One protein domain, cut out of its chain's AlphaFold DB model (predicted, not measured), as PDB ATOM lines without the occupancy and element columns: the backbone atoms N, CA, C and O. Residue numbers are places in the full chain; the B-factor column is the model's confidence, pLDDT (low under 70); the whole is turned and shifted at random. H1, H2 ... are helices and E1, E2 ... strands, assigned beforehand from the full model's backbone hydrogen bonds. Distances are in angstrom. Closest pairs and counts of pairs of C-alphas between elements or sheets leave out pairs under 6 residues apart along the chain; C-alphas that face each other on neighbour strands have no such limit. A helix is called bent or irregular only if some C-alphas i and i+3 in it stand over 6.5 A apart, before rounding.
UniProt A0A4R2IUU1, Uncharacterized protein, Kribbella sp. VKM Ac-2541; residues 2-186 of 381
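This is residues 2 to 186 of the 381 residues of an uncharacterized protein of Kribbella sp. VKM Ac-2541 (UniProt A0A4R2IUU1). A small, strongly twisted sheet of three strands packs on the first arm, H3a, of one very long, slightly bent helix, whose residues 123 to 148 stick out beyond it. From the helix's far end an unnamed tail folds back, its residues 163 to 181 standing free. The printed part has 185 residues, with three named helices and three named strands in the order E1, H1, H2, E2, E3, H3; the sheet, E1 E3 E2, is antiparallel, and the class is mixed, helices and strands. The whole is extended, with a radius of gyration of the C-alphas of 27.6 A and spans of 95 by 46 by 29 A.

E1, residues 10 to 17, begins at C-alpha 10 (20.598, 65.972, 112.129) and is 22.7 A long. E3, residues 76 to 86, is 27.3 A long and bends by 67 degrees at residue 79; E2 is residues 65 to 70. H1 is residues 22 to 26 and H2 residues 51 to 61. H3, residues 94 to 154, was assigned as one helix by its hydrogen bonds but is bent: C-alphas 127 and 130 are 6.8 A apart. Its arms are H3a, residues 94 to 127, 49.0 A, and H3b, residues 130 to 154, 36.1 A, ending at C-alpha 154 (62.258, 50.814, 43.421).

E1 pairs antiparallel with E3, N 12 and O 84 at 2.8 A; E2 and E3 form a hairpin, N 69 and O 77 at 2.8 A. H3a is on one face, making two layers, helix and sheet, at a height over the sheet of 8.8 A; the closest C-alphas of E3 and H3a, Asp 84 and Thr 100, are 6.6 A apart. H3a and H3b stand at a shallow tilt of 21 degrees. H1 is on the sheet, and close but not clearly touching H3a, with the closest C-alphas, Leu 25 and Val 115, 7.5 A apart. E1, H1 H2 and E2 make a split strand-helix-strand unit, two strands running the same way with E3 between them, its crossover right-handed. H2 is not on the sheet and touches no helix. In H2, H3a and H3b every O i to N i+4 pair is within hydrogen-bond range; in H1 0 of 1 is, but 2 of 2 O i to N i+3 pairs are.

The C-alphas of Pro 3 and Pro 158, the two farthest apart, are 95.2 A apart. The printed part has no cut; the link from H1 to H2, 24 residues, is long. Mean pLDDT of the printed part is 76.1, with 57 residues under 70, among them 51 to 62 and 162 to 186.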
ATOM      1  N   ALA A   2      13.012  85.159 109.855       40.88
ATOM      2  CA  ALA A   2      11.768  84.959 109.119       40.88
ATOM      3  C   ALA A   2      11.089  83.667 109.626       40.88
ATOM      4  O   ALA A   2      11.782  82.652 109.751       40.88
ATOM      5  N   PRO A   3       9.789  83.685 109.966       41.25
ATOM      6  CA  PRO A   3       9.058  82.469 110.308       41.25
ATOM      7  C   PRO A   3       9.096  81.492 109.121       41.25
ATOM      8  O   PRO A   3       8.830  81.892 107.992       41.25
ATOM      9  N   GLY A   4       9.467  80.233 109.377       63.34
ATOM     10  CA  GLY A   4       9.474  79.159 108.371       63.34
ATOM     11  C   GLY A   4      10.843  78.686 107.861       63.34
ATOM     12  O   GLY A   4      10.889  77.887 106.930       63.34
ATOM     13  N   ARG A   5      11.973  79.127 108.433       70.31
ATOM     14  CA  ARG A   5      13.293  78.599 108.035       70.31
ATOM     15  C   ARG A   5      13.532  77.226 108.685       70.31
ATOM     16  O   ARG A   5      13.698  77.153 109.898       70.31
ATOM     17  N   ARG A   6      13.549  76.152 107.882       82.25
ATOM     18  CA  ARG A   6      13.927  74.788 108.303       82.25
ATOM     19  C   ARG A   6      15.397  74.806 108.740       82.25
ATOM     20  O   ARG A   6      16.267  75.048 107.908       82.25
ATOM     21  N   ILE A   7      15.669  74.627 110.034       85.94
ATOM     22  CA  ILE A   7      17.036  74.531 110.569       85.94
ATOM     23  C   ILE A   7      17.337  73.048 110.777       85.94
ATOM     24  O   ILE A   7      16.798  72.462 111.718       85.94
ATOM     25  N   PRO A   8      18.148  72.422 109.913       85.62
ATOM     26  CA  PRO A   8      18.481  71.020 110.076       85.62
ATOM     27  C   PRO A   8      19.329  70.824 111.332       85.62
ATOM     28  O   PRO A   8      20.267  71.575 111.594       85.62
ATOM     29  N   THR A   9      18.967  69.826 112.130       88.69
ATOM     30  CA  THR A   9      19.662  69.473 113.376       88.69
ATOM     31  C   THR A   9      20.386  68.142 113.267       88.69
ATOM     32  O   THR A   9      21.234  67.834 114.102       88.69
ATOM     33  N   THR A  10      20.038  67.314 112.281       91.69
ATOM     34  CA  THR A  10      20.598  65.972 112.129       91.69
ATOM     35  C   THR A  10      20.661  65.589 110.663       91.69
ATOM     36  O   THR A  10      19.667  65.697 109.955       91.69
ATOM     37  N   ARG A  11      21.825  65.104 110.235       92.75
ATOM     38  CA  ARG A  11      22.035  64.552 108.901       92.75
ATOM     39  C   ARG A  11      21.950  63.033 108.961       92.75
ATOM     40  O   ARG A  11      22.654  62.414 109.758       92.75
ATOM     41  N   VAL A  12      21.087  62.450 108.139       91.38
ATOM     42  CA  VAL A  12      20.946  61.001 107.981       91.38
ATOM     43  C   VAL A  12      21.630  60.605 106.685       91.38
ATOM     44  O   VAL A  12      21.263  61.111 105.630       91.38
ATOM     45  N   TYR A  13      22.612  59.713 106.773       91.50
ATOM     46  CA  TYR A  13      23.360  59.215 105.623       91.50
ATOM     47  C   TYR A  13      22.760  57.911 105.099       91.50
ATOM     48  O   TYR A  13      22.186  57.126 105.859       91.50
ATOM     49  N   TYR A  14      22.914  57.692 103.799       91.00
ATOM     50  CA  TYR A  14      22.576  56.454 103.119       91.00
ATOM     51  C   TYR A  14      23.713  56.083 102.171       91.00
ATOM     52  O   TYR A  14      24.059  56.870 101.288       91.00
ATOM     53  N   ASP A  15      24.268  54.892 102.369       92.38
ATOM     54  CA  ASP A  15      25.429  54.391 101.639       92.38
ATOM     55  C   ASP A  15      25.012  53.244 100.718       92.38
ATOM     56  O   ASP A  15      24.361  52.288 101.152       92.38
ATOM     57  N   ILE A  16      25.401  53.331  99.448       89.25
ATOM     58  CA  ILE A  16      25.232  52.262  98.462       89.25
ATOM     59  C   ILE A  16      26.616  51.719  98.122       89.25
ATOM     60  O   ILE A  16      27.428  52.435  97.545       89.25
ATOM     61  N   GLU A  17      26.888  50.465  98.479       91.25
ATOM     62  CA  GLU A  17      28.150  49.791  98.152       91.25
ATOM     63  C   GLU A  17      28.384  49.787  96.635       91.25
ATOM     64  O   GLU A  17      27.532  49.332  95.866       91.25
ATOM     65  N   VAL A  18      29.550  50.274  96.216       85.62
ATOM     66  CA  VAL A  18      30.008  50.223  94.829       85.62
ATOM     67  C   VAL A  18      30.854  48.968  94.656       85.62
ATOM     68  O   VAL A  18      31.810  48.742  95.398       85.62
ATOM     69  N   ARG A  19      30.503  48.140  93.668       84.25
ATOM     70  CA  ARG A  19      31.264  46.940  93.300       84.25
ATOM     71  C   ARG A  19      31.909  47.145  91.938       84.25
ATOM     72  O   ARG A  19      31.211  47.475  90.985       84.25
ATOM     73  N   GLY A  20      33.211  46.894  91.851       82.50
ATOM     74  CA  GLY A  20      33.999  47.108  90.636       82.50
ATOM     75  C   GLY A  20      34.904  48.333  90.741       82.50
ATOM     76  O   GLY A  20      35.333  48.689  91.836       82.50
ATOM     77  N   ASP A  21      35.219  48.935  89.595       80.69
ATOM     78  CA  ASP A  21      36.060  50.132  89.492       80.69
ATOM     79  C   ASP A  21      35.224  51.385  89.807       80.69
ATOM     80  O   ASP A  21      34.387  51.808  89.008       80.69
ATOM     81  N   ASP A  22      35.423  51.961  90.994       82.88
ATOM     82  CA  ASP A  22      34.688  53.130  91.479       82.88
ATOM     83  C   ASP A  22      35.042  54.421  90.735       82.88
ATOM     84  O   ASP A  22      34.221  55.340  90.692       82.88
ATOM     85  N   SER A  23      36.208  54.471  90.079       82.00
ATOM     86  CA  SER A  23      36.632  55.640  89.298       82.00
ATOM     87  C   SER A  23      35.717  55.918  88.103       82.00
ATOM     88  O   SER A  23      35.621  57.051  87.645       82.00
ATOM     89  N   ILE A  24      34.974  54.913  87.633       80.06
ATOM     90  CA  ILE A  24      34.005  55.058  86.540       80.06
ATOM     91  C   ILE A  24      32.866  56.017  86.926       80.06
ATOM     92  O   ILE A  24      32.329  56.716  86.070       80.06
ATOM     93  N   LEU A  25      32.525  56.104  88.217       81.31
ATOM     94  CA  LEU A  25      31.480  57.003  88.718       81.31
ATOM     95  C   LEU A  25      31.905  58.480  88.725       81.31
ATOM     96  O   LEU A  25      31.074  59.348  88.987       81.31
ATOM     97  N   GLU A  26      33.175  58.774  88.438       79.00
ATOM     98  CA  GLU A  26      33.672  60.141  88.249       79.00
ATOM     99  C   GLU A  26      33.341  60.699  86.852       79.00
ATOM    100  O   GLU A  26      33.499  61.899  86.618       79.00
ATOM    101  N   TYR A  27      32.849  59.858  85.935       77.69
ATOM    102  CA  TYR A  27      32.535  60.225  84.555       77.69
ATOM    103  C   TYR A  27      31.022  60.265  84.310       77.69
ATOM    104  O   TYR A  27      30.253  59.483  84.871       77.69
ATOM    105  N   TRP A  28      30.587  61.184  83.448       80.50
ATOM    106  CA  TRP A  28      29.204  61.250  82.978       80.50
ATOM    107  C   TRP A  28      29.076  60.508  81.641       80.50
ATOM    108  O   TRP A  28      29.992  60.614  80.829       80.50
ATOM    109  N   PRO A  29      27.977  59.775  81.377       82.12
ATOM    110  CA  PRO A  29      27.776  59.144  80.077       82.12
ATOM    111  C   PRO A  29      27.588  60.208  78.981       82.12
ATOM    112  O   PRO A  29      26.660  61.021  79.049       82.12
ATOM    113  N   ASP A  30      28.455  60.175  77.971       78.31
ATOM    114  CA  ASP A  30      28.453  61.072  76.808       78.31
ATOM    115  C   ASP A  30      27.254  60.802  75.893       78.31
ATOM    116  O   ASP A  30      26.642  61.720  75.345       78.31
ATOM    117  N   GLU A  31      26.892  59.526  75.745       69.31
ATOM    118  CA  GLU A  31      25.761  59.082  74.937       69.31
ATOM    119  C   GLU A  31      24.590  58.734  75.856       69.31
ATOM    120  O   GLU A  31      24.435  57.602  76.312       69.31
ATOM    121  N   ASN A  32      23.740  59.721  76.139       70.75
ATOM    122  CA  ASN A  32      22.436  59.464  76.738       70.75
ATOM    123  C   ASN A  32      21.314  59.864  75.774       70.75
ATOM    124  O   ASN A  32      21.441  60.783  74.970       70.75
ATOM    125  N   ASP A  33      20.185  59.170  75.863       68.44
ATOM    126  CA  ASP A  33      18.964  59.387  75.076       68.44
ATOM    127  C   ASP A  33      18.227  60.703  75.416       68.44
ATOM    128  O   ASP A  33      17.042  60.865  75.119       68.44
ATOM    129  N   GLY A  34      18.907  61.652  76.065       67.62
ATOM    130  CA  GLY A  34      18.341  62.881  76.608       67.62
ATOM    131  C   GLY A  34      17.592  62.683  77.928       67.62
ATOM    132  O   GLY A  34      17.124  63.665  78.507       67.62
ATOM    133  N   ALA A  35      17.462  61.449  78.438       68.88
ATOM    134  CA  ALA A  35      16.765  61.199  79.697       68.88
ATOM    135  C   ALA A  35      17.623  61.530  80.929       68.88
ATOM    136  O   ALA A  35      17.077  61.698  82.026       68.88
ATOM    137  N   LEU A  36      18.947  61.597  80.775       72.31
ATOM    138  CA  LEU A  36      19.891  61.945  81.835       72.31
ATOM    139  C   LEU A  36      20.392  63.371  81.615       72.31
ATOM    140  O   LEU A  36      21.307  63.605  80.837       72.31
ATOM    141  N   GLN A  37      19.789  64.332  82.314       65.56
ATOM    142  CA  GLN A  37      20.303  65.698  82.315       65.56
ATOM    143  C   GLN A  37      21.497  65.799  83.270       65.56
ATOM    144  O   GLN A  37      21.332  65.494  84.459       65.56
ATOM    145  N   PRO A  38      22.679  66.228  82.795       66.06
ATOM    146  CA  PRO A  38      23.809  66.498  83.668       66.06
ATOM    147  C   PRO A  38      23.411  67.571  84.674       66.06
ATOM    148  O   PRO A  38      22.963  68.657  84.313       66.06
ATOM    149  N   VAL A  39      23.583  67.285  85.963       59.75
ATOM    150  CA  VAL A  39      23.179  68.225  87.022       59.75
ATOM    151  C   VAL A  39      24.083  69.478  87.041       59.75
ATOM    152  O   VAL A  39      23.725  70.489  87.640       59.75
ATOM    153  N   ASN A  40      25.232  69.434  86.351       57.12
ATOM    154  CA  ASN A  40      26.273  70.464  86.387       57.12
ATOM    155  C   ASN A  40      26.508  71.212  85.058       57.12
ATOM    156  O   ASN A  40      27.375  72.083  85.030       57.12
ATOM    157  N   GLU A  41      25.774  70.928  83.974       51.88
ATOM    158  CA  GLU A  41      26.052  71.559  82.664       51.88
ATOM    159  C   GLU A  41      25.836  73.085  82.659       51.88
ATOM    160  O   GLU A  41      26.626  73.815  82.065       51.88
ATOM    161  N   ASP A  42      24.851  73.594  83.407       51.38
ATOM    162  CA  ASP A  42      24.546  75.037  83.488       51.38
ATOM    163  C   ASP A  42      25.248  75.766  84.648       51.38
ATOM    164  O   ASP A  42      25.072  76.968  84.863       51.38
ATOM    165  N   VAL A  43      26.057  75.054  85.427       52.84
ATOM    166  CA  VAL A  43      26.640  75.582  86.664       52.84
ATOM    167  C   VAL A  43      27.925  76.387  86.419       52.84
ATOM    168  O   VAL A  43      28.294  77.243  87.226       52.84
ATOM    169  N   GLY A  44      28.577  76.181  85.273       49.28
ATOM    170  CA  GLY A  44      29.873  76.778  84.931       49.28
ATOM    171  C   GLY A  44      29.904  78.307  84.777       49.28
ATOM    172  O   GLY A  44      30.974  78.854  84.532       49.28
ATOM    173  N   ASN A  45      28.775  79.008  84.922       49.25
ATOM    174  CA  ASN A  45      28.707  80.473  84.838       49.25
ATOM    175  C   ASN A  45      27.678  81.104  85.791       49.25
ATOM    176  O   ASN A  45      27.216  82.224  85.562       49.25
ATOM    177  N   ILE A  46      27.298  80.404  86.863       51.59
ATOM    178  CA  ILE A  46      26.436  80.998  87.883       51.59
ATOM    179  C   ILE A  46      27.290  81.959  88.719       51.59
ATOM    180  O   ILE A  46      28.029  81.533  89.605       51.59
ATOM    181  N   ASP A  47      27.194  83.260  88.439       52.47
ATOM    182  CA  ASP A  47      27.606  84.296  89.388       52.47
ATOM    183  C   ASP A  47      26.720  84.127  90.638       52.47
ATOM    184  O   ASP A  47      25.499  84.278  90.526       52.47
ATOM    185  N   PRO A  48      27.264  83.775  91.821       52.28
ATOM    186  CA  PRO A  48      26.486  83.503  93.035       52.28
ATOM    187  C   PRO A  48      25.860  84.775  93.642       52.28
ATOM    188  O   PRO A  48      25.689  84.890  94.855       52.28
ATOM    189  N   ALA A  49      25.513  85.754  92.810       55.91
ATOM    190  CA  ALA A  49      24.910  87.018  93.188       55.91
ATOM    191  C   ALA A  49      23.464  86.867  93.699       55.91
ATOM    192  O   ALA A  49      22.955  87.787  94.344       55.91
ATOM    193  N   SER A  50      22.799  85.731  93.444       71.19
ATOM    194  CA  SER A  50      21.454  85.440  93.950       71.19
ATOM    195  C   SER A  50      21.451  84.272  94.949       71.19
ATOM    196  O   SER A  50      22.014  83.203  94.709       71.19
ATOM    197  N   ASP A  51      20.767  84.476  96.079       66.56
ATOM    198  CA  ASP A  51      20.559  83.471  97.134       66.56
ATOM    199  C   ASP A  51      19.886  82.187  96.607       66.56
ATOM    200  O   ASP A  51      20.043  81.120  97.203       66.56
ATOM    201  N   ASP A  52      19.116  82.281  95.520       63.91
ATOM    202  CA  ASP A  52      18.379  81.159  94.932       63.91
ATOM    203  C   ASP A  52      19.270  80.311  94.015       63.91
ATOM    204  O   ASP A  52      19.187  79.081  94.041       63.91
ATOM    205  N   ASP A  53      20.188  80.940  93.279       56.88
ATOM    206  CA  ASP A  53      21.139  80.228  92.423       56.88
ATOM    207  C   ASP A  53      22.246  79.567  93.247       56.88
ATOM    208  O   ASP A  53      22.587  78.411  93.002       56.88
ATOM    209  N   ALA A  54      22.712  80.228  94.313       60.81
ATOM    210  CA  ALA A  54      23.589  79.604  95.302       60.81
ATOM    211  C   ALA A  54      22.917  78.379  95.945       60.81
ATOM    212  O   ALA A  54      23.540  77.329  96.084       60.81
ATOM    213  N   ARG A  55      21.621  78.455  96.288       64.75
ATOM    214  CA  ARG A  55      20.877  77.296  96.816       64.75
ATOM    215  C   ARG A  55      20.759  76.162  95.808       64.75
ATOM    216  O   ARG A  55      20.884  75.012  96.217       64.75
ATOM    217  N   ARG A  56      20.516  76.454  94.527       56.75
ATOM    218  CA  ARG A  56      20.464  75.426  93.472       56.75
ATOM    219  C   ARG A  56      21.822  74.766  93.261       56.75
ATOM    220  O   ARG A  56      21.869  73.543  93.205       56.75
ATOM    221  N   TYR A  57      22.889  75.561  93.234       59.72
ATOM    222  CA  TYR A  57      24.276  75.111  93.132       59.72
ATOM    223  C   TYR A  57      24.679  74.207  94.303       59.72
ATOM    224  O   TYR A  57      25.089  73.068  94.111       59.72
ATOM    225  N   PHE A  58      24.484  74.658  95.545       60.66
ATOM    226  CA  PHE A  58      24.795  73.821  96.704       60.66
ATOM    227  C   PHE A  58      23.893  72.582  96.770       60.66
ATOM    228  O   PHE A  58      24.365  71.516  97.128       60.66
ATOM    229  N   ALA A  59      22.628  72.660  96.341       63.03
ATOM    230  CA  ALA A  59      21.740  71.497  96.285       63.03
ATOM    231  C   ALA A  59      22.051  70.496  95.150       63.03
ATOM    232  O   ALA A  59      21.466  69.404  95.153       63.03
ATOM    233  N   SER A  60      22.897  70.846  94.171       60.16
ATOM    234  CA  SER A  60      23.350  69.935  93.108       60.16
ATOM    235  C   SER A  60      24.687  69.271  93.426       60.16
ATOM    236  O   SER A  60      24.817  68.071  93.195       60.16
ATOM    237  N   ILE A  61      25.638  70.008  94.006       57.44
ATOM    238  CA  ILE A  61      26.972  69.492  94.373       57.44
ATOM    239  C   ILE A  61      26.895  68.465  95.513       57.44
ATOM    240  O   ILE A  61      27.705  67.548  95.587       57.44
ATOM    241  N   ASP A  62      25.877  68.579  96.361       60.34
ATOM    242  CA  ASP A  62      25.749  67.835  97.614       60.34
ATOM    243  C   ASP A  62      24.844  66.587  97.519       60.34
ATOM    244  O   ASP A  62      24.309  66.112  98.521       60.34
ATOM    245  N   ARG A  63      24.571  66.052  96.321       71.38
ATOM    246  CA  ARG A  63      23.640  64.907  96.209       71.38
ATOM    247  C   ARG A  63      24.303  63.557  96.417       71.38
ATOM    248  O   ARG A  63      23.676  62.684  97.019       71.38
ATOM    249  N   TRP A  64      25.522  63.393  95.922       82.44
ATOM    250  CA  TRP A  64      26.230  62.122  95.915       82.44
ATOM    251  C   TRP A  64      27.727  62.339  96.071       82.44
ATOM    252  O   TRP A  64      28.305  63.192  95.403       82.44
ATOM    253  N   THR A  65      28.351  61.538  96.926       85.38
ATOM    254  CA  THR A  65      29.806  61.499  97.084       85.38
ATOM    255  C   THR A  65      30.273  60.054  97.081       85.38
ATOM    256  O   THR A  65      29.748  59.253  97.851       85.38
ATOM    257  N   CYS A  66      31.273  59.725  96.266       86.19
ATOM    258  CA  CYS A  66      31.996  58.463  96.402       86.19
ATOM    259  C   CYS A  66      32.995  58.596  97.551       86.19
ATOM    260  O   CYS A  66      33.876  59.457  97.518       86.19
ATOM    261  N   ALA A  67      32.844  57.777  98.589       85.62
ATOM    262  CA  ALA A  67      33.727  57.801  99.745       85.62
ATOM    263  C   ALA A  67      33.980  56.385 100.280       85.62
ATOM    264  O   ALA A  67      33.108  55.517 100.187       85.62
ATOM    265  N   PRO A  68      35.161  56.128 100.867       89.69
ATOM    266  CA  PRO A  68      35.395  54.893 101.592       89.69
ATOM    267  C   PRO A  68      34.534  54.865 102.862       89.69
ATOM    268  O   PRO A  68      34.581  55.788 103.677       89.69
ATOM    269  N   VAL A  69      33.788  53.779 103.055       91.62
ATOM    270  CA  VAL A  69      32.965  53.521 104.241       91.62
ATOM    271  C   VAL A  69      33.358  52.198 104.889       91.62
ATOM    272  O   VAL A  69      33.804  51.257 104.229       91.62
ATOM    273  N   THR A  70      33.202  52.118 106.209       91.75
ATOM    274  CA  THR A  70      33.416  50.879 106.963       91.75
ATOM    275  C   THR A  70      32.073  50.200 107.184       91.75
ATOM    276  O   THR A  70      31.205  50.728 107.877       91.75
ATOM    277  N   THR A  71      31.901  49.018 106.603       88.69
ATOM    278  CA  THR A  71      30.703  48.186 106.789       88.69
ATOM    279  C   THR A  71      30.552  47.722 108.250       88.69
ATOM    280  O   THR A  71      31.530  47.722 109.004       88.69
ATOM    281  N   PRO A  72      29.364  47.243 108.677       86.69
ATOM    282  CA  PRO A  72      29.172  46.686 110.023       86.69
ATOM    283  C   PRO A  72      30.098  45.508 110.365       86.69
ATOM    284  O   PRO A  72      30.317  45.224 111.541       86.69
ATOM    285  N   THR A  73      30.648  44.824 109.357       88.50
ATOM    286  CA  THR A  73      31.624  43.734 109.515       88.50
ATOM    287  C   THR A  73      33.067  44.227 109.649       88.50
ATOM    288  O   THR A  73      33.964  43.415 109.845       88.50
ATOM    289  N   GLY A  74      33.308  45.538 109.554       89.88
ATOM    290  CA  GLY A  74      34.644  46.135 109.598       89.88
ATOM    291  C   GLY A  74      35.362  46.179 108.246       89.88
ATOM    292  O   GLY A  74      36.502  46.629 108.186       89.88
ATOM    293  N   THR A  75      34.722  45.742 107.161       87.94
ATOM    294  CA  THR A  75      35.302  45.778 105.812       87.94
ATOM    295  C   THR A  75      35.224  47.194 105.249       87.94
ATOM    296  O   THR A  75      34.151  47.801 105.280       87.94
ATOM    297  N   HIS A  76      36.336  47.701 104.721       87.75
ATOM    298  CA  HIS A  76      36.376  48.969 103.995       87.75
ATOM    299  C   HIS A  76      35.929  48.758 102.549       87.75
ATOM    300  O   HIS A  76      36.519  47.954 101.831       87.75
ATOM    301  N   VAL A  77      34.898  49.487 102.132       90.12
ATOM    302  CA  VAL A  77      34.367  49.473 100.762       90.12
ATOM    303  C   VAL A  77      34.214  50.906 100.271       90.12
ATOM    304  O   VAL A  77      34.106  51.823 101.084       90.12
ATOM    305  N   VAL A  78      34.195  51.123  98.959       88.38
ATOM    306  CA  VAL A  78      33.758  52.409  98.405       88.38
ATOM    307  C   VAL A  78      32.238  52.386  98.318       88.38
ATOM    308  O   VAL A  78      31.649  51.401  97.870       88.38
ATOM    309  N   ALA A  79      31.595  53.452  98.777       91.12
ATOM    310  CA  ALA A  79      30.159  53.614  98.656       91.12
ATOM    311  C   ALA A  79      29.808  54.955  98.020       91.12
ATOM    312  O   ALA A  79      30.500  55.959  98.196       91.12
ATOM    313  N   LEU A  80      28.691  54.949  97.301       90.06
ATOM    314  CA  LEU A  80      28.006  56.148  96.874       90.06
ATOM    315  C   LEU A  80      27.129  56.617  98.044       90.06
ATOM    316  O   LEU A  80      26.108  56.002  98.362       90.06
ATOM    317  N   THR A  81      27.562  57.683  98.709       89.62
ATOM    318  CA  THR A  81      26.915  58.239  99.900       89.62
ATOM    319  C   THR A  81      26.012  59.408  99.524       89.62
ATOM    320  O   THR A  81      26.422  60.329  98.816       89.62
ATOM    321  N   THR A  82      24.783  59.400 100.036       90.69
ATOM    322  CA  THR A  82      23.840  60.529  99.989       90.69
ATOM    323  C   THR A  82      23.291  60.824 101.380       90.69
ATOM    324  O   THR A  82      23.488  60.045 102.312       90.69
ATOM    325  N   TRP A  83      22.600  61.952 101.557       91.25
ATOM    326  CA  TRP A  83      22.049  62.319 102.860       91.25
ATOM    327  C   TRP A  83      20.757  63.130 102.808       91.25
ATOM    328  O   TRP A  83      20.478  63.839 101.841       91.25
ATOM    329  N   ASP A  84      19.986  63.067 103.888       91.75
ATOM    330  CA  ASP A  84      18.860  63.964 104.149       91.75
ATOM    331  C   ASP A  84      19.093  64.715 105.462       91.75
ATOM    332  O   ASP A  84      19.576  64.158 106.450       91.75
ATOM    333  N   ASP A  85      18.764  65.997 105.458       90.81
ATOM    334  CA  ASP A  85      18.939  66.893 106.590       90.81
ATOM    335  C   ASP A  85      17.578  67.070 107.274       90.81
ATOM    336  O   ASP A  85      16.665  67.678 106.712       90.81
ATOM    337  N   LEU A  86      17.435  66.540 108.488       91.31
ATOM    338  CA  LEU A  86      16.200  66.533 109.271       91.31
ATOM    339  C   LEU A  86      16.256  67.533 110.428       91.31
ATOM    340  O   LEU A  86      17.296  67.756 111.056       91.31
ATOM    341  N   THR A  87      15.109  68.132 110.736       93.94
ATOM    342  CA  THR A  87      14.902  68.913 111.964       93.94
ATOM    343  C   THR A  87      14.620  68.007 113.168       93.94
ATOM    344  O   THR A  87      14.270  66.835 113.019       93.94
ATOM    345  N   ALA A  88      14.721  68.556 114.382       93.44
ATOM    346  CA  ALA A  88      14.479  67.800 115.611       93.44
ATOM    347  C   ALA A  88      13.037  67.268 115.707       93.44
ATOM    348  O   ALA A  88      12.820  66.180 116.232       93.44
ATOM    349  N   GLU A  89      12.065  68.015 115.175       93.12
ATOM    350  CA  GLU A  89      10.658  67.597 115.119       93.12
ATOM    351  C   GLU A  89      10.448  66.442 114.127       93.12
ATOM    352  O   GLU A  89       9.669  65.528 114.390       93.12
ATOM    353  N   GLU A  90      11.189  66.435 113.016       94.12
ATOM    354  CA  GLU A  90      11.078  65.416 111.968       94.12
ATOM    355  C   GLU A  90      11.677  64.061 112.366       94.12
ATOM    356  O   GLU A  90      11.213  63.033 111.879       94.12
ATOM    357  N   LEU A  91      12.653  64.015 113.278       91.75
ATOM    358  CA  LEU A  91      13.269  62.752 113.720       91.75
ATOM    359  C   LEU A  91      12.265  61.762 114.334       91.75
ATOM    360  O   LEU A  91      12.481  60.552 114.278       91.75
ATOM    361  N   GLY A  92      11.185  62.271 114.934       90.88
ATOM    362  CA  GLY A  92      10.122  61.464 115.535       90.88
ATOM    363  C   GLY A  92       8.868  61.311 114.670       90.88
ATOM    364  O   GLY A  92       7.965  60.575 115.063       90.88
ATOM    365  N   ASP A  93       8.787  61.997 113.526       95.25
ATOM    366  CA  ASP A  93       7.594  62.038 112.678       95.25
ATOM    367  C   ASP A  93       7.589  60.874 111.662       95.25
ATOM    368  O   ASP A  93       8.447  60.820 110.773       95.25
ATOM    369  N   PRO A  94       6.608  59.949 111.717       94.81
ATOM    370  CA  PRO A  94       6.476  58.882 110.727       94.81
ATOM    371  C   PRO A  94       6.363  59.395 109.286       94.81
ATOM    372  O   PRO A  94       6.850  58.737 108.366       94.81
ATOM    373  N   ALA A  95       5.754  60.568 109.073       94.50
ATOM    374  CA  ALA A  95       5.639  61.149 107.742       94.50
ATOM    375  C   ALA A  95       6.998  61.632 107.219       94.50
ATOM    376  O   ALA A  95       7.289  61.451 106.038       94.50
ATOM    377  N   ALA A  96       7.854  62.200 108.076       91.56
ATOM    378  CA  ALA A  96       9.225  62.546 107.709       91.56
ATOM    379  C   ALA A  96      10.040  61.303 107.336       91.56
ATOM    380  O   ALA A  96      10.681  61.293 106.290       91.56
ATOM    381  N   ARG A  97       9.922  60.218 108.112       92.75
ATOM    382  CA  ARG A  97      10.584  58.943 107.797       92.75
ATOM    383  C   ARG A  97      10.193  58.400 106.420       92.75
ATOM    384  O   ARG A  97      11.064  57.934 105.684       92.75
ATOM    385  N   GLN A  98       8.906  58.456 106.072       94.75
ATOM    386  CA  GLN A  98       8.441  58.043 104.747       94.75
ATOM    387  C   GLN A  98       9.027  58.946 103.654       94.75
ATOM    388  O   GLN A  98       9.608  58.423 102.711       94.75
ATOM    389  N   ARG A  99       8.984  60.277 103.825       94.31
ATOM    390  CA  ARG A  99       9.586  61.230 102.871       94.31
ATOM    391  C   ARG A  99      11.075  60.963 102.640       94.31
ATOM    392  O   ARG A  99      11.510  60.948 101.496       94.31
ATOM    393  N   THR A 100      11.843  60.726 103.703       91.12
ATOM    394  CA  THR A 100      13.276  60.401 103.611       91.12
ATOM    395  C   THR A 100      13.507  59.068 102.894       91.12
ATOM    396  O   THR A 100      14.408  58.959 102.068       91.12
ATOM    397  N   THR A 101      12.666  58.063 103.151       93.19
ATOM    398  CA  THR A 101      12.731  56.769 102.448       93.19
ATOM    399  C   THR A 101      12.438  56.933 100.956       93.19
ATOM    400  O   THR A 101      13.181  56.417 100.122       93.19
ATOM    401  N   ASP A 102      11.392  57.685 100.611       92.88
ATOM    402  CA  ASP A 102      11.017  57.972  99.224       92.88
ATOM    403  C   ASP A 102      12.122  58.755  98.502       92.88
ATOM    404  O   ASP A 102      12.469  58.427  97.369       92.88
ATOM    405  N   LEU A 103      12.735  59.729  99.185       89.44
ATOM    406  CA  LEU A 103      13.875  60.492  98.680       89.44
ATOM    407  C   LEU A 103      15.072  59.584  98.369       89.44
ATOM    408  O   LEU A 103      15.658  59.698  97.294       89.44
ATOM    409  N   PHE A 104      15.440  58.677  99.278       91.25
ATOM    410  CA  PHE A 104      16.552  57.753  99.043       91.25
ATOM    411  C   PHE A 104      16.255  56.757  97.921       91.25
ATOM    412  O   PHE A 104      17.131  56.511  97.094       91.25
ATOM    413  N   ASN A 105      15.025  56.246  97.830       91.81
ATOM    414  CA  ASN A 105      14.612  55.375  96.728       91.81
ATOM    415  C   ASN A 105      14.675  56.098  95.378       91.81
ATOM    416  O   ASN A 105      15.176  55.535  94.407       91.81
ATOM    417  N   GLN A 106      14.205  57.348  95.320       89.56
ATOM    418  CA  GLN A 106      14.290  58.168  94.114       89.56
ATOM    419  C   GLN A 106      15.745  58.387  93.701       89.56
ATOM    420  O   GLN A 106      16.111  58.110  92.564       89.56
ATOM    421  N   ARG A 107      16.588  58.831  94.637       88.12
ATOM    422  CA  ARG A 107      18.006  59.066  94.362       88.12
ATOM    423  C   ARG A 107      18.692  57.790  93.885       88.12
ATOM    424  O   ARG A 107      19.428  57.835  92.905       88.12
ATOM    425  N   ARG A 108      18.446  56.656  94.546       89.50
ATOM    426  CA  ARG A 108      18.982  55.355  94.135       89.50
ATOM    427  C   ARG A 108      18.592  55.017  92.697       89.50
ATOM    428  O   ARG A 108      19.465  54.632  91.929       89.50
ATOM    429  N   ALA A 109      17.325  55.199  92.328       88.12
ATOM    430  CA  ALA A 109      16.868  54.962  90.960       88.12
ATOM    431  C   ALA A 109      17.574  55.884  89.946       88.12
ATOM    432  O   ALA A 109      17.932  55.438  88.857       88.12
ATOM    433  N   ASP A 110      17.821  57.147  90.304       84.88
ATOM    434  CA  ASP A 110      18.581  58.076  89.460       84.88
ATOM    435  C   ASP A 110      20.041  57.617  89.280       84.88
ATOM    436  O   ASP A 110      20.545  57.598  88.158       84.88
ATOM    437  N   ALA A 111      20.706  57.187  90.359       84.69
ATOM    438  CA  ALA A 111      22.070  56.660  90.305       84.69
ATOM    439  C   ALA A 111      22.155  55.366  89.475       84.69
ATOM    440  O   ALA A 111      23.033  55.239  88.625       84.69
ATOM    441  N   GLU A 112      21.213  54.434  89.659       86.75
ATOM    442  CA  GLU A 112      21.139  53.189  88.883       86.75
ATOM    443  C   GLU A 112      21.015  53.471  87.379       86.75
ATOM    444  O   GLU A 112      21.689  52.829  86.574       86.75
ATOM    445  N   ARG A 113      20.221  54.474  86.982       86.50
ATOM    446  CA  ARG A 113      20.111  54.881  85.573       86.50
ATOM    447  C   ARG A 113      21.425  55.411  85.002       86.50
ATOM    448  O   ARG A 113      21.747  55.085  83.862       86.50
ATOM    449  N   ILE A 114      22.167  56.210  85.769       83.88
ATOM    450  CA  ILE A 114      23.478  56.732  85.350       83.88
ATOM    451  C   ILE A 114      24.464  55.574  85.169       83.88
ATOM    452  O   ILE A 114      25.098  55.471  84.124       83.88
ATOM    453  N   VAL A 115      24.536  54.661  86.141       83.69
ATOM    454  CA  VAL A 115      25.424  53.490  86.080       83.69
ATOM    455  C   VAL A 115      25.104  52.604  84.876       83.69
ATOM    456  O   VAL A 115      26.017  52.188  84.167       83.69
ATOM    457  N   ILE A 116      23.820  52.346  84.604       85.44
ATOM    458  CA  ILE A 116      23.390  51.573  83.429       85.44
ATOM    459  C   ILE A 116      23.823  52.262  82.128       85.44
ATOM    460  O   ILE A 116      24.303  51.588  81.219       85.44
ATOM    461  N   ALA A 117      23.682  53.586  82.038       85.75
ATOM    462  CA  ALA A 117      24.088  54.340  80.855       85.75
ATOM    463  C   ALA A 117      25.609  54.299  80.638       85.75
ATOM    464  O   ALA A 117      26.053  54.024  79.525       85.75
ATOM    465  N   ILE A 118      26.408  54.476  81.697       83.94
ATOM    466  CA  ILE A 118      27.871  54.364  81.609       83.94
ATOM    467  C   ILE A 118      28.277  52.950  81.180       83.94
ATOM    468  O   ILE A 118      29.094  52.788  80.274       83.94
ATOM    469  N   ALA A 119      27.671  51.916  81.771       83.81
ATOM    470  CA  ALA A 119      27.950  50.530  81.409       83.81
ATOM    471  C   ALA A 119      27.625  50.241  79.932       83.81
ATOM    472  O   ALA A 119      28.414  49.590  79.247       83.81
ATOM    473  N   ALA A 120      26.498  50.753  79.427       86.56
ATOM    474  CA  ALA A 120      26.122  50.614  78.022       86.56
ATOM    475  C   ALA A 120      27.110  51.331  77.085       86.56
ATOM    476  O   ALA A 120      27.511  50.760  76.071       86.56
ATOM    477  N   GLN A 121      27.548  52.542  77.440       86.94
ATOM    478  CA  GLN A 121      28.550  53.281  76.671       86.94
ATOM    479  C   GLN A 121      29.901  52.554  76.649       86.94
ATOM    480  O   GLN A 121      30.517  52.435  75.590       86.94
ATOM    481  N   MET A 122      30.351  52.024  77.789       84.75
ATOM    482  CA  MET A 122      31.578  51.228  77.859       84.75
ATOM    483  C   MET A 122      31.483  49.978  76.984       84.75
ATOM    484  O   MET A 122      32.406  49.701  76.220       84.75
ATOM    485  N   ALA A 123      30.367  49.248  77.055       85.50
ATOM    486  CA  ALA A 123      30.141  48.079  76.211       85.50
ATOM    487  C   ALA A 123      30.202  48.454  74.723       85.50
ATOM    488  O   ALA A 123      30.951  47.836  73.972       85.50
ATOM    489  N   ASN A 124      29.515  49.525  74.311       87.62
ATOM    490  CA  ASN A 124      29.565  50.019  72.934       87.62
ATOM    491  C   ASN A 124      30.994  50.391  72.503       87.62
ATOM    492  O   ASN A 124      31.439  50.015  71.418       87.62
ATOM    493  N   PHE A 125      31.752  51.072  73.366       85.62
ATOM    494  CA  PHE A 125      33.140  51.413  73.074       85.62
ATOM    495  C   PHE A 125      34.000  50.165  72.849       85.62
ATOM    496  O   PHE A 125      34.703  50.089  71.845       85.62
ATOM    497  N   PHE A 126      33.940  49.173  73.740       80.94
ATOM    498  CA  PHE A 126      34.774  47.973  73.630       80.94
ATOM    499  C   PHE A 126      34.332  47.017  72.515       80.94
ATOM    500  O   PHE A 126      35.183  46.393  71.883       80.94
ATOM    501  N   GLU A 127      33.030  46.893  72.261       87.50
ATOM    502  CA  GLU A 127      32.487  45.940  71.286       87.50
ATOM    503  C   GLU A 127      32.434  46.501  69.860       87.50
ATOM    504  O   GLU A 127      32.537  45.736  68.896       87.50
ATOM    505  N   VAL A 128      32.305  47.823  69.707       89.12
ATOM    506  CA  VAL A 128      32.108  48.483  68.407       89.12
ATOM    507  C   VAL A 128      33.254  49.442  68.097       89.12
ATOM    508  O   VAL A 128      34.045  49.184  67.185       89.12
ATOM    509  N   THR A 129      33.394  50.514  68.879       88.62
ATOM    510  CA  THR A 129      34.286  51.639  68.554       88.62
ATOM    511  C   THR A 129      35.765  51.248  68.556       88.62
ATOM    512  O   THR A 129      36.504  51.545  67.617       88.62
ATOM    513  N   LEU A 130      36.228  50.553  69.594       86.69
ATOM    514  CA  LEU A 130      37.625  50.162  69.749       86.69
ATOM    515  C   LEU A 130      38.067  49.181  68.646       86.69
ATOM    516  O   LEU A 130      39.100  49.442  68.023       86.69
ATOM    517  N   PRO A 131      37.322  48.102  68.324       87.81
ATOM    518  CA  PRO A 131      37.644  47.244  67.188       87.81
ATOM    519  C   PRO A 131      37.743  47.995  65.858       87.81
ATOM    520  O   PRO A 131      38.624  47.688  65.055       87.81
ATOM    521  N   GLU A 132      36.873  48.977  65.606       92.38
ATOM    522  CA  GLU A 132      36.951  49.818  64.407       92.38
ATOM    523  C   GLU A 132      38.230  50.659  64.388       92.38
ATOM    524  O   GLU A 132      39.005  50.555  63.434       92.38
ATOM    525  N   ILE A 133      38.533  51.378  65.475       88.31
ATOM    526  CA  ILE A 133      39.769  52.166  65.615       88.31
ATOM    527  C   ILE A 133      41.011  51.284  65.411       88.31
ATOM    528  O   ILE A 133      41.959  51.672  64.720       88.31
ATOM    529  N   LEU A 134      41.030  50.086  66.001       84.50
ATOM    530  CA  LEU A 134      42.146  49.150  65.870       84.50
ATOM    531  C   LEU A 134      42.296  48.647  64.430       84.50
ATOM    532  O   LEU A 134      43.417  48.623  63.915       84.50
ATOM    533  N   ARG A 135      41.195  48.306  63.745       87.69
ATOM    534  CA  ARG A 135      41.215  47.906  62.325       87.69
ATOM    535  C   ARG A 135      41.698  49.036  61.423       87.69
ATOM    536  O   ARG A 135      42.511  48.788  60.529       87.69
ATOM    537  N   GLU A 136      41.247  50.264  61.656       91.06
ATOM    538  CA  GLU A 136      41.698  51.439  60.910       91.06
ATOM    539  C   GLU A 136      43.201  51.666  61.091       91.06
ATOM    540  O   GLU A 136      43.935  51.783  60.105       91.06
ATOM    541  N   ARG A 137      43.694  51.640  62.336       87.94
ATOM    542  CA  ARG A 137      45.126  51.788  62.635       87.94
ATOM    543  C   ARG A 137      45.964  50.661  62.034       87.94
ATOM    544  O   ARG A 137      47.014  50.938  61.452       87.94
ATOM    545  N   ALA A 138      45.503  49.413  62.121       82.81
ATOM    546  CA  ALA A 138      46.177  48.265  61.516       82.81
ATOM    547  C   ALA A 138      46.255  48.403  59.986       82.81
ATOM    548  O   ALA A 138      47.323  48.227  59.397       82.81
ATOM    549  N   THR A 139      45.158  48.810  59.345       89.06
ATOM    550  CA  THR A 139      45.090  49.027  57.891       89.06
ATOM    551  C   THR A 139      45.997  50.176  57.448       89.06
ATOM    552  O   THR A 139      46.736  50.049  56.464       89.06
ATOM    553  N   ALA A 140      46.003  51.287  58.189       87.62
ATOM    554  CA  ALA A 140      46.890  52.417  57.933       87.62
ATOM    555  C   ALA A 140      48.366  52.012  58.068       87.62
ATOM    556  O   ALA A 140      49.193  52.356  57.216       87.62
ATOM    557  N   ARG A 141      48.702  51.219  59.094       88.25
ATOM    558  CA  ARG A 141      50.060  50.703  59.299       88.25
ATOM    559  C   ARG A 141      50.485  49.758  58.179       88.25
ATOM    560  O   ARG A 141      51.585  49.919  57.655       88.25
ATOM    561  N   LEU A 142      49.619  48.830  57.780       85.00
ATOM    562  CA  LEU A 142      49.874  47.914  56.669       85.00
ATOM    563  C   LEU A 142      50.109  48.679  55.361       85.00
ATOM    564  O   LEU A 142      51.074  48.414  54.648       85.00
ATOM    565  N   THR A 143      49.279  49.684  55.080       90.19
ATOM    566  CA  THR A 143      49.427  50.551  53.900       90.19
ATOM    567  C   THR A 143      50.765  51.287  53.913       90.19
ATOM    568  O   THR A 143      51.473  51.315  52.907       90.19
ATOM    569  N   HIS A 144      51.157  51.843  55.062       88.88
ATOM    570  CA  HIS A 144      52.454  52.491  55.220       88.88
ATOM    571  C   HIS A 144      53.617  51.520  54.963       88.88
ATOM    572  O   HIS A 144      54.520  51.851  54.196       88.88
ATOM    573  N   LEU A 145      53.580  50.316  55.543       82.06
ATOM    574  CA  LEU A 145      54.608  49.295  55.328       82.06
ATOM    575  C   LEU A 145      54.691  48.865  53.858       82.06
ATOM    576  O   LEU A 145      55.792  48.751  53.322       82.06
ATOM    577  N   ASN A 146      53.553  48.712  53.181       82.81
ATOM    578  CA  ASN A 146      53.510  48.407  51.751       82.81
ATOM    579  C   ASN A 146      54.130  49.528  50.905       82.81
ATOM    580  O   ASN A 146      54.921  49.244  50.007       82.81
ATOM    581  N   ASN A 147      53.842  50.794  51.219       85.75
ATOM    582  CA  ASN A 147      54.437  51.945  50.531       85.75
ATOM    583  C   ASN A 147      55.955  52.020  50.746       85.75
ATOM    584  O   ASN A 147      56.710  52.269  49.805       85.75
ATOM    585  N   VAL A 148      56.411  51.763  51.975       82.75
ATOM    586  CA  VAL A 148      57.837  51.691  52.311       82.75
ATOM    587  C   VAL A 148      58.508  50.550  51.544       82.75
ATOM    588  O   VAL A 148      59.545  50.761  50.916       82.75
ATOM    589  N   ASN A 149      57.902  49.361  51.510       79.31
ATOM    590  CA  ASN A 149      58.439  48.217  50.777       79.31
ATOM    591  C   ASN A 149      58.487  48.471  49.256       79.31
ATOM    592  O   ASN A 149      59.485  48.162  48.603       79.31
ATOM    593  N   ALA A 150      57.460  49.113  48.690       84.81
ATOM    594  CA  ALA A 150      57.441  49.530  47.289       84.81
ATOM    595  C   ALA A 150      58.579  50.519  46.971       84.81
ATOM    596  O   ALA A 150      59.285  50.352  45.970       84.81
ATOM    597  N   LEU A 151      58.836  51.491  47.854       84.88
ATOM    598  CA  LEU A 151      59.970  52.410  47.727       84.88
ATOM    599  C   LEU A 151      61.308  51.654  47.754       84.88
ATOM    600  O   LEU A 151      62.131  51.837  46.857       84.88
ATOM    601  N   PHE A 152      61.502  50.748  48.721       78.25
ATOM    602  CA  PHE A 152      62.703  49.909  48.811       78.25
ATOM    603  C   PHE A 152      62.913  49.044  47.563       78.25
ATOM    604  O   PHE A 152      64.049  48.884  47.114       78.25
ATOM    605  N   SER A 153      61.837  48.510  46.975       77.50
ATOM    606  CA  SER A 153      61.911  47.741  45.728       77.50
ATOM    607  C   SER A 153      62.338  48.597  44.530       77.50
ATOM    608  O   SER A 153      63.087  48.126  43.678       77.50
ATOM    609  N   THR A 154      61.936  49.871  44.503       87.06
ATOM    610  CA  THR A 154      62.258  50.814  43.421       87.06
ATOM    611  C   THR A 154      63.699  51.319  43.510       87.06
ATOM    612  O   THR A 154      64.339  51.558  42.489       87.06
ATOM    613  N   LEU A 155      64.235  51.461  44.726       86.56
ATOM    614  CA  LEU A 155      65.590  51.967  44.968       86.56
ATOM    615  C   LEU A 155      66.705  50.955  44.642       86.56
ATOM    616  O   LEU A 155      67.874  51.332  44.658       86.56
ATOM    617  N   GLY A 156      66.375  49.690  44.352       83.12
ATOM    618  CA  GLY A 156      67.365  48.668  43.988       83.12
ATOM    619  C   GLY A 156      68.378  48.360  45.097       83.12
ATOM    620  O   GLY A 156      69.506  47.970  44.803       83.12
ATOM    621  N   LEU A 157      68.000  48.574  46.362       80.94
ATOM    622  CA  LEU A 157      68.899  48.377  47.497       80.94
ATOM    623  C   LEU A 157      69.265  46.889  47.670       80.94
ATOM    624  O   LEU A 157      68.401  46.031  47.448       80.94
ATOM    625  N   PRO A 158      70.512  46.578  48.085       80.25
ATOM    626  CA  PRO A 158      70.944  45.205  48.326       80.25
ATOM    627  C   PRO A 158      70.036  44.486  49.330       80.25
ATOM    628  O   PRO A 158      69.563  45.077  50.304       80.25
ATOM    629  N   SER A 159      69.768  43.203  49.091       74.62
ATOM    630  CA  SER A 159      68.851  42.386  49.900       74.62
ATOM    631  C   SER A 159      69.255  42.294  51.369       74.62
ATOM    632  O   SER A 159      68.391  42.250  52.237       74.62
ATOM    633  N   GLU A 160      70.554  42.325  51.647       81.81
ATOM    634  CA  GLU A 160      71.147  42.285  52.982       81.81
ATOM    635  C   GLU A 160      70.835  43.523  53.840       81.81
ATOM    636  O   GLU A 160      71.053  43.497  55.046       81.81
ATOM    637  N   TRP A 161      70.328  44.608  53.243       76.19
ATOM    638  CA  TRP A 161      69.915  45.812  53.975       76.19
ATOM    639  C   TRP A 161      68.426  45.800  54.337       76.19
ATOM    640  O   TRP A 161      67.945  46.713  55.009       76.19
ATOM    641  N   LYS A 162      67.675  44.789  53.884       67.31
ATOM    642  CA  LYS A 162      66.266  44.618  54.237       67.31
ATOM    643  C   LYS A 162      66.182  43.884  55.571       67.31
ATOM    644  O   LYS A 162      66.670  42.765  55.696       67.31
ATOM    645  N   LEU A 163      65.549  44.509  56.563       64.06
ATOM    646  CA  LEU A 163      65.153  43.812  57.788       64.06
ATOM    647  C   LEU A 163      64.200  42.667  57.419       64.06
ATOM    648  O   LEU A 163      63.337  42.837  56.552       64.06
ATOM    649  N   ALA A 164      64.368  41.510  58.064       67.50
ATOM    650  CA  ALA A 164      63.430  40.404  57.925       67.50
ATOM    651  C   ALA A 164      62.022  40.881  58.308       67.50
ATOM    652  O   ALA A 164      61.856  41.646  59.262       67.50
ATOM    653  N   VAL A 165      61.017  40.468  57.534       61.19
ATOM    654  CA  VAL A 165      59.619  40.759  57.863       61.19
ATOM    655  C   VAL A 165      59.312  40.041  59.181       61.19
ATOM    656  O   VAL A 165      59.572  38.842  59.250       61.19
ATOM    657  N   PRO A 166      58.808  40.736  60.218       51.03
ATOM    658  CA  PRO A 166      58.408  40.077  61.452       51.03
ATOM    659  C   PRO A 166      57.314  39.058  61.136       51.03
ATOM    660  O   PRO A 166      56.264  39.427  60.604       51.03
ATOM    661  N   GLU A 167      57.574  37.787  61.421       50.03
ATOM    662  CA  GLU A 167      56.544  36.755  61.395       50.03
ATOM    663  C   GLU A 167      55.712  36.906  62.671       50.03
ATOM    664  O   GLU A 167      56.256  37.049  63.765       50.03
ATOM    665  N   ALA A 168      54.390  36.980  62.520       42.44
ATOM    666  CA  ALA A 168      53.483  36.953  63.656       42.44
ATOM    667  C   ALA A 168      53.248  35.487  64.022       42.44
ATOM    668  O   ALA A 168      52.776  34.723  63.179       42.44
ATOM    669  N   ASP A 169      53.576  35.107  65.252       44.94
ATOM    670  CA  ASP A 169      53.246  33.782  65.763       44.94
ATOM    671  C   ASP A 169      51.719  33.612  65.801       44.94
ATOM    672  O   ASP A 169      50.993  34.467  66.319       44.94
ATOM    673  N   GLU A 170      51.217  32.504  65.249       39.84
ATOM    674  CA  GLU A 170      49.823  32.097  65.429       39.84
ATOM    675  C   GLU A 170      49.621  31.700  66.898       39.84
ATOM    676  O   GLU A 170      49.954  30.589  67.318       39.84
ATOM    677  N   LEU A 171      49.096  32.624  67.703       42.88
ATOM    678  CA  LEU A 171      48.686  32.318  69.068       42.88
ATOM    679  C   LEU A 171      47.366  31.529  69.039       42.88
ATOM    680  O   LEU A 171      46.442  31.917  68.323       42.88
ATOM    681  N   PRO A 172      47.243  30.432  69.809       47.03
ATOM    682  CA  PRO A 172      45.973  29.734  69.958       47.03
ATOM    683  C   PRO A 172      44.942  30.639  70.644       47.03
ATOM    684  O   PRO A 172      45.276  31.366  71.582       47.03
ATOM    685  N   ASP A 173      43.682  30.556  70.208       40.50
ATOM    686  CA  ASP A 173      42.584  31.288  70.842       40.50
ATOM    687  C   ASP A 173      42.495  30.929  72.339       40.50
ATOM    688  O   ASP A 173      42.497  29.742  72.698       40.50
ATOM    689  N   PRO A 174      42.413  31.924  73.241       39.41
ATOM    690  CA  PRO A 174      42.300  31.654  74.663       39.41
ATOM    691  C   PRO A 174      40.955  30.976  74.984       39.41
ATOM    692  O   PRO A 174      39.936  31.290  74.363       39.41
ATOM    693  N   PRO A 175      40.909  30.076  75.984       43.09
ATOM    694  CA  PRO A 175      39.664  29.441  76.394       43.09
ATOM    695  C   PRO A 175      38.676  30.485  76.930       43.09
ATOM    696  O   PRO A 175      39.008  31.293  77.802       43.09
ATOM    697  N   VAL A 176      37.445  30.443  76.417       38.78
ATOM    698  CA  VAL A 176      36.322  31.241  76.916       38.78
ATOM    699  C   VAL A 176      35.885  30.655  78.259       38.78
ATOM    700  O   VAL A 176      35.461  29.503  78.324       38.78
ATOM    701  N   VAL A 177      36.011  31.429  79.337       43.72
ATOM    702  CA  VAL A 177      35.486  31.069  80.662       43.72
ATOM    703  C   VAL A 177      34.161  31.805  80.843       43.72
ATOM    704  O   VAL A 177      34.146  33.034  80.859       43.72
ATOM    705  N   GLU A 178      33.056  31.070  80.956       37.31
ATOM    706  CA  GLU A 178      31.761  31.646  81.338       37.31
ATOM    707  C   GLU A 178      31.818  32.057  82.816       37.31
ATOM    708  O   GLU A 178      32.048  31.226  83.694       37.31
ATOM    709  N   ILE A 179      31.639  33.349  83.094       40.81
ATOM    710  CA  ILE A 179      31.528  33.879  84.455       40.81
ATOM    711  C   ILE A 179      30.041  34.134  84.720       40.81
ATOM    712  O   ILE A 179      29.403  34.890  83.988       40.81
ATOM    713  N   GLU A 180      29.471  33.519  85.759       33.97
ATOM    714  CA  GLU A 180      28.125  33.864  86.235       33.97
ATOM    715  C   GLU A 180      28.164  35.223  86.962       33.97
ATOM    716  O   GLU A 180      28.720  35.342  88.053       33.97
ATOM    717  N   GLY A 181      27.563  36.258  86.362       52.47
ATOM    718  CA  GLY A 181      27.443  37.608  86.933       52.47
ATOM    719  C   GLY A 181      28.029  38.714  86.045       52.47
ATOM    720  O   GLY A 181      28.546  38.455  84.964       52.47
ATOM    721  N   ILE A 182      27.932  39.973  86.495       32.34
ATOM    722  CA  ILE A 182      28.573  41.122  85.831       32.34
ATOM    723  C   ILE A 182      29.977  41.265  86.422       32.34
ATOM    724  O   ILE A 182      30.141  41.771  87.530       32.34
ATOM    725  N   ALA A 183      30.984  40.794  85.691       39.44
ATOM    726  CA  ALA A 183      32.390  40.954  86.037       39.44
ATOM    727  C   ALA A 183      33.152  41.430  84.799       39.44
ATOM    728  O   ALA A 183      33.100  40.783  83.756       39.44
ATOM    729  N   ILE A 184      33.863  42.554  84.911       35.84
ATOM    730  CA  ILE A 184      34.807  43.001  83.882       35.84
ATOM    731  C   ILE A 184      36.175  42.418  84.258       35.84
ATOM    732  O   ILE A 184      36.747  42.829  85.271       35.84
ATOM    733  N   PRO A 185      36.715  41.445  83.504       40.88
ATOM    734  CA  PRO A 185      38.023  40.886  83.804       40.88
ATOM    735  C   PRO A 185      39.112  41.910  83.464       40.88
ATOM    736  O   PRO A 185      39.431  42.138  82.299       40.88
ATOM    737  N   VAL A 186      39.717  42.514  84.484       43.00
ATOM    738  CA  VAL A 186      40.884  43.388  84.311       43.00
ATOM    739  C   VAL A 186      42.094  42.521  83.950       43.00
ATOM    740  O   VAL A 186      42.540  41.700  84.753       43.00
TER     741      VAL A 186